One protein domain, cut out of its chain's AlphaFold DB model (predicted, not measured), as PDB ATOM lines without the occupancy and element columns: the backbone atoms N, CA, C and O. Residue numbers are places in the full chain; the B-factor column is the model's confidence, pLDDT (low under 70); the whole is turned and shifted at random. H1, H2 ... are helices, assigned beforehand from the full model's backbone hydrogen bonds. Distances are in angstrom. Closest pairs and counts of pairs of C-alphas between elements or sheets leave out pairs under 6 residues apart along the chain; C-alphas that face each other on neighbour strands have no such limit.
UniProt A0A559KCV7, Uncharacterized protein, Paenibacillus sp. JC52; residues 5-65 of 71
ATOM      1  N   ASN A   5      21.595 -43.912  -6.641       88.62
ATOM      2  CA  ASN A   5      21.950 -42.726  -5.865       88.62
ATOM      3  C   ASN A   5      23.309 -42.141  -6.296       88.62
ATOM      4  O   ASN A   5      23.453 -40.937  -6.483       88.62
ATOM      5  N   GLU A   6      24.299 -42.993  -6.536       87.75
ATOM      6  CA  GLU A   6      25.628 -42.622  -7.014       87.75
ATOM      7  C   GLU A   6      25.567 -42.010  -8.422       87.75
ATOM      8  O   GLU A   6      26.268 -41.039  -8.714       87.75
ATOM      9  N   PHE A   7      24.683 -42.527  -9.279       89.75
ATOM     10  CA  PHE A   7      24.401 -41.939 -10.584       89.75
ATOM     11  C   PHE A   7      23.788 -40.538 -10.461       89.75
ATOM     12  O   PHE A   7      24.237 -39.609 -11.135       89.75
ATOM     13  N   ILE A   8      22.791 -40.366  -9.583       91.56
ATOM     14  CA  ILE A   8      22.140 -39.068  -9.362       91.56
ATOM     15  C   ILE A   8      23.153 -38.031  -8.868       91.56
ATOM     16  O   ILE A   8      23.169 -36.922  -9.398       91.56
ATOM     17  N   LEU A   9      24.035 -38.391  -7.927       90.44
ATOM     18  CA  LEU A   9      25.102 -37.500  -7.452       90.44
ATOM     19  C   LEU A   9      26.027 -37.062  -8.589       90.44
ATOM     20  O   LEU A   9      26.269 -35.871  -8.760       90.44
ATOM     21  N   LEU A  10      26.492 -38.007  -9.411       90.38
ATOM     22  CA  LEU A  10      27.358 -37.702 -10.550       90.38
ATOM     23  C   LEU A  10      26.680 -36.748 -11.544       90.38
ATOM     24  O   LEU A  10      27.297 -35.794 -12.011       90.38
ATOM     25  N   LYS A  11      25.411 -36.993 -11.884       91.81
ATOM     26  CA  LYS A  11      24.676 -36.155 -12.841       91.81
ATOM     27  C   LYS A  11      24.317 -34.790 -12.269       91.81
ATOM     28  O   LYS A  11      24.331 -33.814 -13.015       91.81
ATOM     29  N   ALA A  12      24.053 -34.699 -10.967       92.19
ATOM     30  CA  ALA A  12      23.763 -33.441 -10.286       92.19
ATOM     31  C   ALA A  12      24.935 -32.447 -10.352       92.19
ATOM     32  O   ALA A  12      24.717 -31.249 -10.242       92.19
ATOM     33  N   VAL A  13      26.168 -32.904 -10.587       88.69
ATOM     34  CA  VAL A  13      27.322 -32.013 -10.815       88.69
ATOM     35  C   VAL A  13      27.201 -31.217 -12.124       88.69
ATOM     36  O   VAL A  13      27.670 -30.084 -12.205       88.69
ATOM     37  N   PHE A  14      26.564 -31.790 -13.146       88.00
ATOM     38  CA  PHE A  14      26.513 -31.224 -14.501       88.00
ATOM     39  C   PHE A  14      25.109 -30.778 -14.925       88.00
ATOM     40  O   PHE A  14      24.923 -30.289 -16.038       88.00
ATOM     41  N   ASN A  15      24.107 -30.968 -14.066       91.50
ATOM     42  CA  ASN A  15      22.723 -30.600 -14.324       91.50
ATOM     43  C   ASN A  15      22.205 -29.750 -13.161       91.50
ATOM     44  O   ASN A  15      21.884 -30.274 -12.095       91.50
ATOM     45  N   GLU A  16      22.110 -28.442 -13.397       92.25
ATOM     46  CA  GLU A  16      21.653 -27.444 -12.424       92.25
ATOM     47  C   GLU A  16      20.248 -27.754 -11.881       92.25
ATOM     48  O   GLU A  16      19.982 -27.625 -10.688       92.25
ATOM     49  N   GLU A  17      19.342 -28.230 -12.736       94.75
ATOM     50  CA  GLU A  17      17.979 -28.565 -12.326       94.75
ATOM     51  C   GLU A  17      17.959 -29.766 -11.371       94.75
ATOM     52  O   GLU A  17      17.263 -29.749 -10.354       94.75
ATOM     53  N   LEU A  18      18.772 -30.784 -11.664       94.25
ATOM     54  CA  LEU A  18      18.936 -31.952 -10.805       94.25
ATOM     55  C   LEU A  18      19.643 -31.586  -9.497       94.25
ATOM     56  O   LEU A  18      19.232 -32.043  -8.435       94.25
ATOM     57  N   HIS A  19      20.666 -30.733  -9.556       92.06
ATOM     58  CA  HIS A  19      21.323 -30.193  -8.368       92.06
ATOM     59  C   HIS A  19      20.330 -29.501  -7.440       92.06
ATOM     60  O   HIS A  19      20.278 -29.818  -6.251       92.06
ATOM     61  N   ASN A  20      19.528 -28.585  -7.985       94.44
ATOM     62  CA  ASN A  20      18.540 -27.842  -7.216       94.44
ATOM     63  C   ASN A  20      17.512 -28.789  -6.593       94.44
ATOM     64  O   ASN A  20      17.226 -28.666  -5.405       94.44
ATOM     65  N   ALA A  21      17.036 -29.785  -7.345       95.50
ATOM     66  CA  ALA A  21      16.118 -30.800  -6.832       95.50
ATOM     67  C   ALA A  21      16.729 -31.629  -5.684       95.50
ATOM     68  O   ALA A  21      16.060 -31.906  -4.687       95.50
ATOM     69  N   VAL A  22      18.019 -31.978  -5.768       94.25
ATOM     70  CA  VAL A  22      18.742 -32.652  -4.673       94.25
ATOM     71  C   VAL A  22      18.866 -31.742  -3.448       94.25
ATOM     72  O   VAL A  22      18.643 -32.202  -2.325       94.25
ATOM     73  N   LEU A  23      19.174 -30.454  -3.626       92.62
ATOM     74  CA  LEU A  23      19.295 -29.499  -2.520       92.62
ATOM     75  C   LEU A  23      17.965 -29.209  -1.820       92.62
ATOM     76  O   LEU A  23      17.944 -29.060  -0.596       92.62
ATOM     77  N   THR A  24      16.862 -29.156  -2.563       94.06
ATOM     78  CA  THR A  24      15.517 -28.961  -2.006       94.06
ATOM     79  C   THR A  24      14.879 -30.255  -1.512       94.06
ATOM     80  O   THR A  24      13.796 -30.207  -0.930       94.06
ATOM     81  N   LYS A  25      15.555 -31.402  -1.682       93.19
ATOM     82  CA  LYS A  25      15.037 -32.742  -1.367       93.19
ATOM     83  C   LYS A  25      13.735 -33.073  -2.110       93.19
ATOM     84  O   LYS A  25      12.880 -33.788  -1.584       93.19
ATOM     85  N   ASP A  26      13.581 -32.571  -3.329       95.12
ATOM     86  CA  ASP A  26      12.397 -32.798  -4.154       95.12
ATOM     87  C   ASP A  26      12.494 -34.144  -4.889       95.12
ATOM     88  O   ASP A  26      12.996 -34.248  -6.010       95.12
ATOM     89  N   GLN A  27      12.015 -35.203  -4.235       92.25
ATOM     90  CA  GLN A  27      12.049 -36.563  -4.774       92.25
ATOM     91  C   GLN A  27      11.309 -36.703  -6.108       92.25
ATOM     92  O   GLN A  27      11.762 -37.435  -6.995       92.25
ATOM     93  N   THR A  28      10.166 -36.030  -6.241       94.25
ATOM     94  CA  THR A  28       9.333 -36.093  -7.444       94.25
ATOM     95  C   THR A  28      10.102 -35.516  -8.618       94.25
ATOM     96  O   THR A  28      10.221 -36.168  -9.656       94.25
ATOM     97  N   LYS A  29      10.716 -34.348  -8.420       94.94
ATOM     98  CA  LYS A  29      11.494 -33.681  -9.458       94.94
ATOM     99  C   LYS A  29      12.784 -34.424  -9.807       94.94
ATOM    100  O   LYS A  29      13.115 -34.542 -10.984       94.94
ATOM    101  N   ILE A  30      13.475 -35.005  -8.821       94.25
ATOM    102  CA  ILE A  30      14.617 -35.902  -9.079       94.25
ATOM    103  C   ILE A  30      14.173 -37.059  -9.983       94.25
ATOM    104  O   ILE A  30      14.803 -37.312 -11.007       94.25
ATOM    105  N   SER A  31      13.070 -37.728  -9.637       91.62
ATOM    106  CA  SER A  31      12.552 -38.871 -10.398       91.62
ATOM    107  C   SER A  31      12.159 -38.478 -11.822       91.62
ATOM    108  O   SER A  31      12.471 -39.198 -12.768       91.62
ATOM    109  N   GLU A  32      11.510 -37.328 -11.993       93.94
ATOM    110  CA  GLU A  32      11.130 -36.801 -13.303       93.94
ATOM    111  C   GLU A  32      12.357 -36.550 -14.191       93.94
ATOM    112  O   GLU A  32      12.410 -37.044 -15.317       93.94
ATOM    113  N   ILE A  33      13.378 -35.854 -13.685       93.19
ATOM    114  CA  ILE A  33      14.601 -35.545 -14.445       93.19
ATOM    115  C   ILE A  33      15.350 -36.831 -14.821       93.19
ATOM    116  O   ILE A  33      15.801 -36.989 -15.957       93.19
ATOM    117  N   VAL A  34      15.458 -37.764 -13.876       90.44
ATOM    118  CA  VAL A  34      16.101 -39.075 -14.050       90.44
ATOM    119  C   VAL A  34      15.388 -39.896 -15.129       90.44
ATOM    120  O   VAL A  34      16.033 -40.371 -16.065       90.44
ATOM    121  N   ASN A  35      14.060 -39.985 -15.071       87.88
ATOM    122  CA  ASN A  35      13.266 -40.766 -16.021       87.88
ATOM    123  C   ASN A  35      13.131 -40.106 -17.398       87.88
ATOM    124  O   ASN A  35      12.943 -40.801 -18.387       87.88
ATOM    125  N   THR A  36      13.228 -38.782 -17.499       89.94
ATOM    126  CA  THR A  36      13.094 -38.088 -18.793       89.94
ATOM    127  C   THR A  36      14.420 -37.943 -19.527       89.94
ATOM    128  O   THR A  36      14.467 -38.108 -20.743       89.94
ATOM    129  N   ARG A  37      15.511 -37.637 -18.813       88.38
ATOM    130  CA  ARG A  37      16.803 -37.294 -19.435       88.38
ATOM    131  C   ARG A  37      17.846 -38.395 -19.357       88.38
ATOM    132  O   ARG A  37      18.782 -38.375 -20.147       88.38
ATOM    133  N   TYR A  38      17.704 -39.328 -18.422       86.88
ATOM    134  CA  TYR A  38      18.762 -40.286 -18.102       86.88
ATOM    135  C   TYR A  38      18.324 -41.750 -18.181       86.88
ATOM    136  O   TYR A  38      19.153 -42.638 -17.995       86.88
ATOM    137  N   GLN A  39      17.057 -42.028 -18.506       81.00
ATOM    138  CA  GLN A  39      16.496 -43.385 -18.546       81.00
ATOM    139  C   GLN A  39      17.317 -44.361 -19.405       81.00
ATOM    140  O   GLN A  39      17.500 -45.514 -19.019       81.00
ATOM    141  N   TYR A  40      17.848 -43.897 -20.540       78.00
ATOM    142  CA  TYR A  40      18.652 -44.718 -21.452       78.00
ATOM    143  C   TYR A  40      20.057 -45.035 -20.911       78.00
ATOM    144  O   TYR A  40      20.642 -46.045 -21.293       78.00
ATOM    145  N   GLU A  41      20.599 -44.192 -20.027       77.19
ATOM    146  CA  GLU A  41      21.903 -44.400 -19.379       77.19
ATOM    147  C   GLU A  41      21.791 -45.261 -18.120       77.19
ATOM    148  O   GLU A  41      22.747 -45.922 -17.721       77.19
ATOM    149  N   LEU A  42      20.623 -45.200 -17.482       73.06
ATOM    150  CA  LEU A  42      20.361 -45.798 -16.188       73.06
ATOM    151  C   LEU A  42      20.323 -47.317 -16.297       73.06
ATOM    152  O   LEU A  42      21.094 -47.973 -15.612       73.06
ATOM    153  N   ASN A  43      19.478 -47.891 -17.156       65.00
ATOM    154  CA  ASN A  43      19.315 -49.347 -17.269       65.00
ATOM    155  C   ASN A  43      19.289 -50.062 -15.886       65.00
ATOM    156  O   ASN A  43      19.846 -51.143 -15.740       65.00
ATOM    157  N   ILE A  44      18.737 -49.422 -14.843       59.72
ATOM    158  CA  ILE A  44      18.869 -49.883 -13.449       59.72
ATOM    159  C   ILE A  44      17.683 -50.784 -13.093       59.72
ATOM    160  O   ILE A  44      16.543 -50.508 -13.469       59.72
ATOM    161  N   GLU A  45      17.953 -51.839 -12.325       57.69
ATOM    162  CA  GLU A  45      16.954 -52.498 -11.481       57.69
ATOM    163  C   GLU A  45      16.253 -51.471 -10.566       57.69
ATOM    164  O   GLU A  45      16.810 -50.424 -10.244       57.69
ATOM    165  N   LEU A  46      15.007 -51.741 -10.164       60.16
ATOM    166  CA  LEU A  46      14.162 -50.834  -9.371       60.16
ATOM    167  C   LEU A  46      14.730 -50.598  -7.953       60.16
ATOM    168  O   LEU A  46      14.214 -51.122  -6.967       60.16
ATOM    169  N   GLU A  47      15.795 -49.809  -7.838       70.75
ATOM    170  CA  GLU A  47      16.327 -49.334  -6.565       70.75
ATOM    171  C   GLU A  47      15.553 -48.086  -6.105       70.75
ATOM    172  O   GLU A  47      15.280 -47.184  -6.903       70.75
ATOM    173  N   PRO A  48      15.202 -47.984  -4.814       80.88
ATOM    174  CA  PRO A  48      14.604 -46.774  -4.269       80.88
ATOM    175  C   PRO A  48      15.624 -45.626  -4.197       80.88
ATOM    176  O   PRO A  48      16.783 -45.809  -3.814       80.88
ATOM    177  N   ILE A  49      15.164 -44.413  -4.514       85.12
ATOM    178  CA  ILE A  49      15.947 -43.180  -4.360       85.12
ATOM    179  C   ILE A  49      16.037 -42.826  -2.869       85.12
ATOM    180  O   ILE A  49      15.016 -42.593  -2.221       85.12
ATOM    181  N   ASP A  50      17.255 -42.720  -2.334       89.50
ATOM    182  CA  ASP A  50      17.516 -42.254  -0.967       89.50
ATOM    183  C   ASP A  50      17.874 -40.763  -0.981       89.50
ATOM    184  O   ASP A  50      19.036 -40.353  -1.008       89.50
ATOM    185  N   VAL A  51      16.837 -39.928  -0.956       90.19
ATOM    186  CA  VAL A  51      16.959 -38.466  -1.054       90.19
ATOM    187  C   VAL A  51      17.775 -37.867   0.092       90.19
ATOM    188  O   VAL A  51      18.478 -36.872  -0.095       90.19
ATOM    189  N   ASN A  52      17.717 -38.458   1.287       88.88
ATOM    190  CA  ASN A  52      18.477 -37.952   2.424       88.88
ATOM    191  C   ASN A  52      19.971 -38.206   2.240       88.88
ATOM    192  O   ASN A  52      20.767 -37.289   2.460       88.88
ATOM    193  N   ARG A  53      20.344 -39.409   1.785       90.12
ATOM    194  CA  ARG A  53      21.727 -39.720   1.422       90.12
ATOM    195  C   ARG A  53      22.222 -38.798   0.311       90.12
ATOM    196  O   ARG A  53      23.282 -38.195   0.472       90.12
ATOM    197  N   LEU A  54      21.428 -38.623  -0.750       90.56
ATOM    198  CA  LEU A  54      21.748 -37.724  -1.862       90.56
ATOM    199  C   LEU A  54      22.021 -36.300  -1.380       90.56
ATOM    200  O   LEU A  54      23.081 -35.752  -1.658       90.56
ATOM    201  N   TYR A  55      21.115 -35.723  -0.591       88.56
ATOM    202  CA  TYR A  55      21.295 -34.386  -0.031       88.56
ATOM    203  C   TYR A  55      22.588 -34.277   0.786       88.56
ATOM    204  O   TYR A  55      23.367 -33.336   0.620       88.56
ATOM    205  N   SER A  56      22.824 -35.231   1.691       88.19
ATOM    206  CA  SER A  56      23.978 -35.208   2.587       88.19
ATOM    207  C   SER A  56      25.308 -35.372   1.855       88.19
ATOM    208  O   SER A  56      26.267 -34.686   2.207       88.19
ATOM    209  N   GLU A  57      25.389 -36.266   0.870       89.06
ATOM    210  CA  GLU A  57      26.604 -36.491   0.080       89.06
ATOM    211  C   GLU A  57      26.853 -35.345  -0.904       89.06
ATOM    212  O   GLU A  57      27.960 -34.804  -0.931       89.06
ATOM    213  N   HIS A  58      25.816 -34.876  -1.600       85.12
ATOM    214  CA  HIS A  58      25.918 -33.748  -2.528       85.12
ATOM    215  C   HIS A  58      26.369 -32.472  -1.816       85.12
ATOM    216  O   HIS A  58      27.313 -31.802  -2.225       85.12
ATOM    217  N   LYS A  59      25.785 -32.174  -0.649       83.19
ATOM    218  CA  LYS A  59      26.185 -31.022   0.170       83.19
ATOM    219  C   LYS A  59      27.627 -31.119   0.680       83.19
ATOM    220  O   LYS A  59      28.257 -30.086   0.899       83.19
ATOM    221  N   LYS A  60      28.151 -32.329   0.915       83.56
ATOM    222  CA  LYS A  60      29.569 -32.522   1.265       83.56
ATOM    223  C   LYS A  60      30.472 -32.227   0.067       83.56
ATOM    224  O   LYS A  60      31.495 -31.581   0.262       83.56
ATOM    225  N   GLN A  61      30.082 -32.639  -1.140       78.00
ATOM    226  CA  GLN A  61      30.837 -32.366  -2.369       78.00
ATOM    227  C   GLN A  61      30.912 -30.866  -2.673       78.00
ATOM    228  O   GLN A  61      32.002 -30.353  -2.890       78.00
ATOM    229  N   LEU A  62      29.807 -30.125  -2.536       75.81
ATOM    230  CA  LEU A  62      29.801 -28.663  -2.726       75.81
ATOM    231  C   LEU A  62      30.731 -27.898  -1.775       75.81
ATOM    232  O   LEU A  62      31.139 -26.782  -2.075       75.81
ATOM    233  N   LYS A  63      31.049 -28.462  -0.607       69.25
ATOM    234  CA  LYS A  63      32.006 -27.853   0.328       69.25
ATOM    235  C   LYS A  63      33.464 -28.127  -0.041       69.25
ATOM    236  O   LYS A  63      34.333 -27.415   0.452       69.25
ATOM    237  N   ASN A  64      33.719 -29.158  -0.844       60.06
ATOM    238  CA  ASN A  64      35.059 -29.579  -1.245       60.06
ATOM    239  C   ASN A  64      35.436 -29.090  -2.649       60.06
ATOM    240  O   ASN A  64      36.618 -28.873  -2.903       60.06
ATOM    241  N   ASP A  65      34.453 -28.871  -3.523       54.94
ATOM    242  CA  ASP A  65      34.666 -28.519  -4.923       54.94
ATOM    243  C   ASP A  65      34.128 -27.106  -5.228       54.94
ATOM    244  O   ASP A  65      32.956 -26.795  -5.008       54.94
TER     245      ASP A  65
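What this domain is: This is residues 5 to 65 of the 71 residues of an uncharacterized protein of Paenibacillus sp. JC52 (UniProt A0A559KCV7). H2 and H3 form a helical hairpin; H5, the longest helix, packs on H2 at a steep angle, and H1 lies nearest the middle, packed on H5. Short H4 lies near one end of the long axis, H5's last residues at the other. The printed part has 61 residues with five named helices, no named strand: all helix, compact, radius of gyration of the C-alphas 10.8 A, spans 30 by 20 by 17 A.

How they stand to each other: Start at H1, residues 5 to 12; it touches H2, residues 16 to 24, only at the corner, C-alphas 12 and 19 closest at 4.5 A. H3, residues 27 to 37, touches H2 at a shallow tilt of 18 degrees, opposite ways, C-alphas 21 and 30 closest at 5.8 A. H4, residues 39 to 42, meets H3 only through their link. H5, residues 51 to 64, touches H2, C-alphas 22 and 55 closest at 5.6 A. Every O i to N i+4 pair is within hydrogen-bond range in H1, H2 and H3; 9 of 10 in H5.

Where its parts are: Find C-alpha 5 at (21.950, -42.726, -5.865), where H1 begins. H5 runs 20.2 A to C-alpha 64 at (35.059, -29.579, -1.245).

The domain as a whole: The printed part has no cut; pLDDT is under 70 at residues 43 to 46 and 63 to 65.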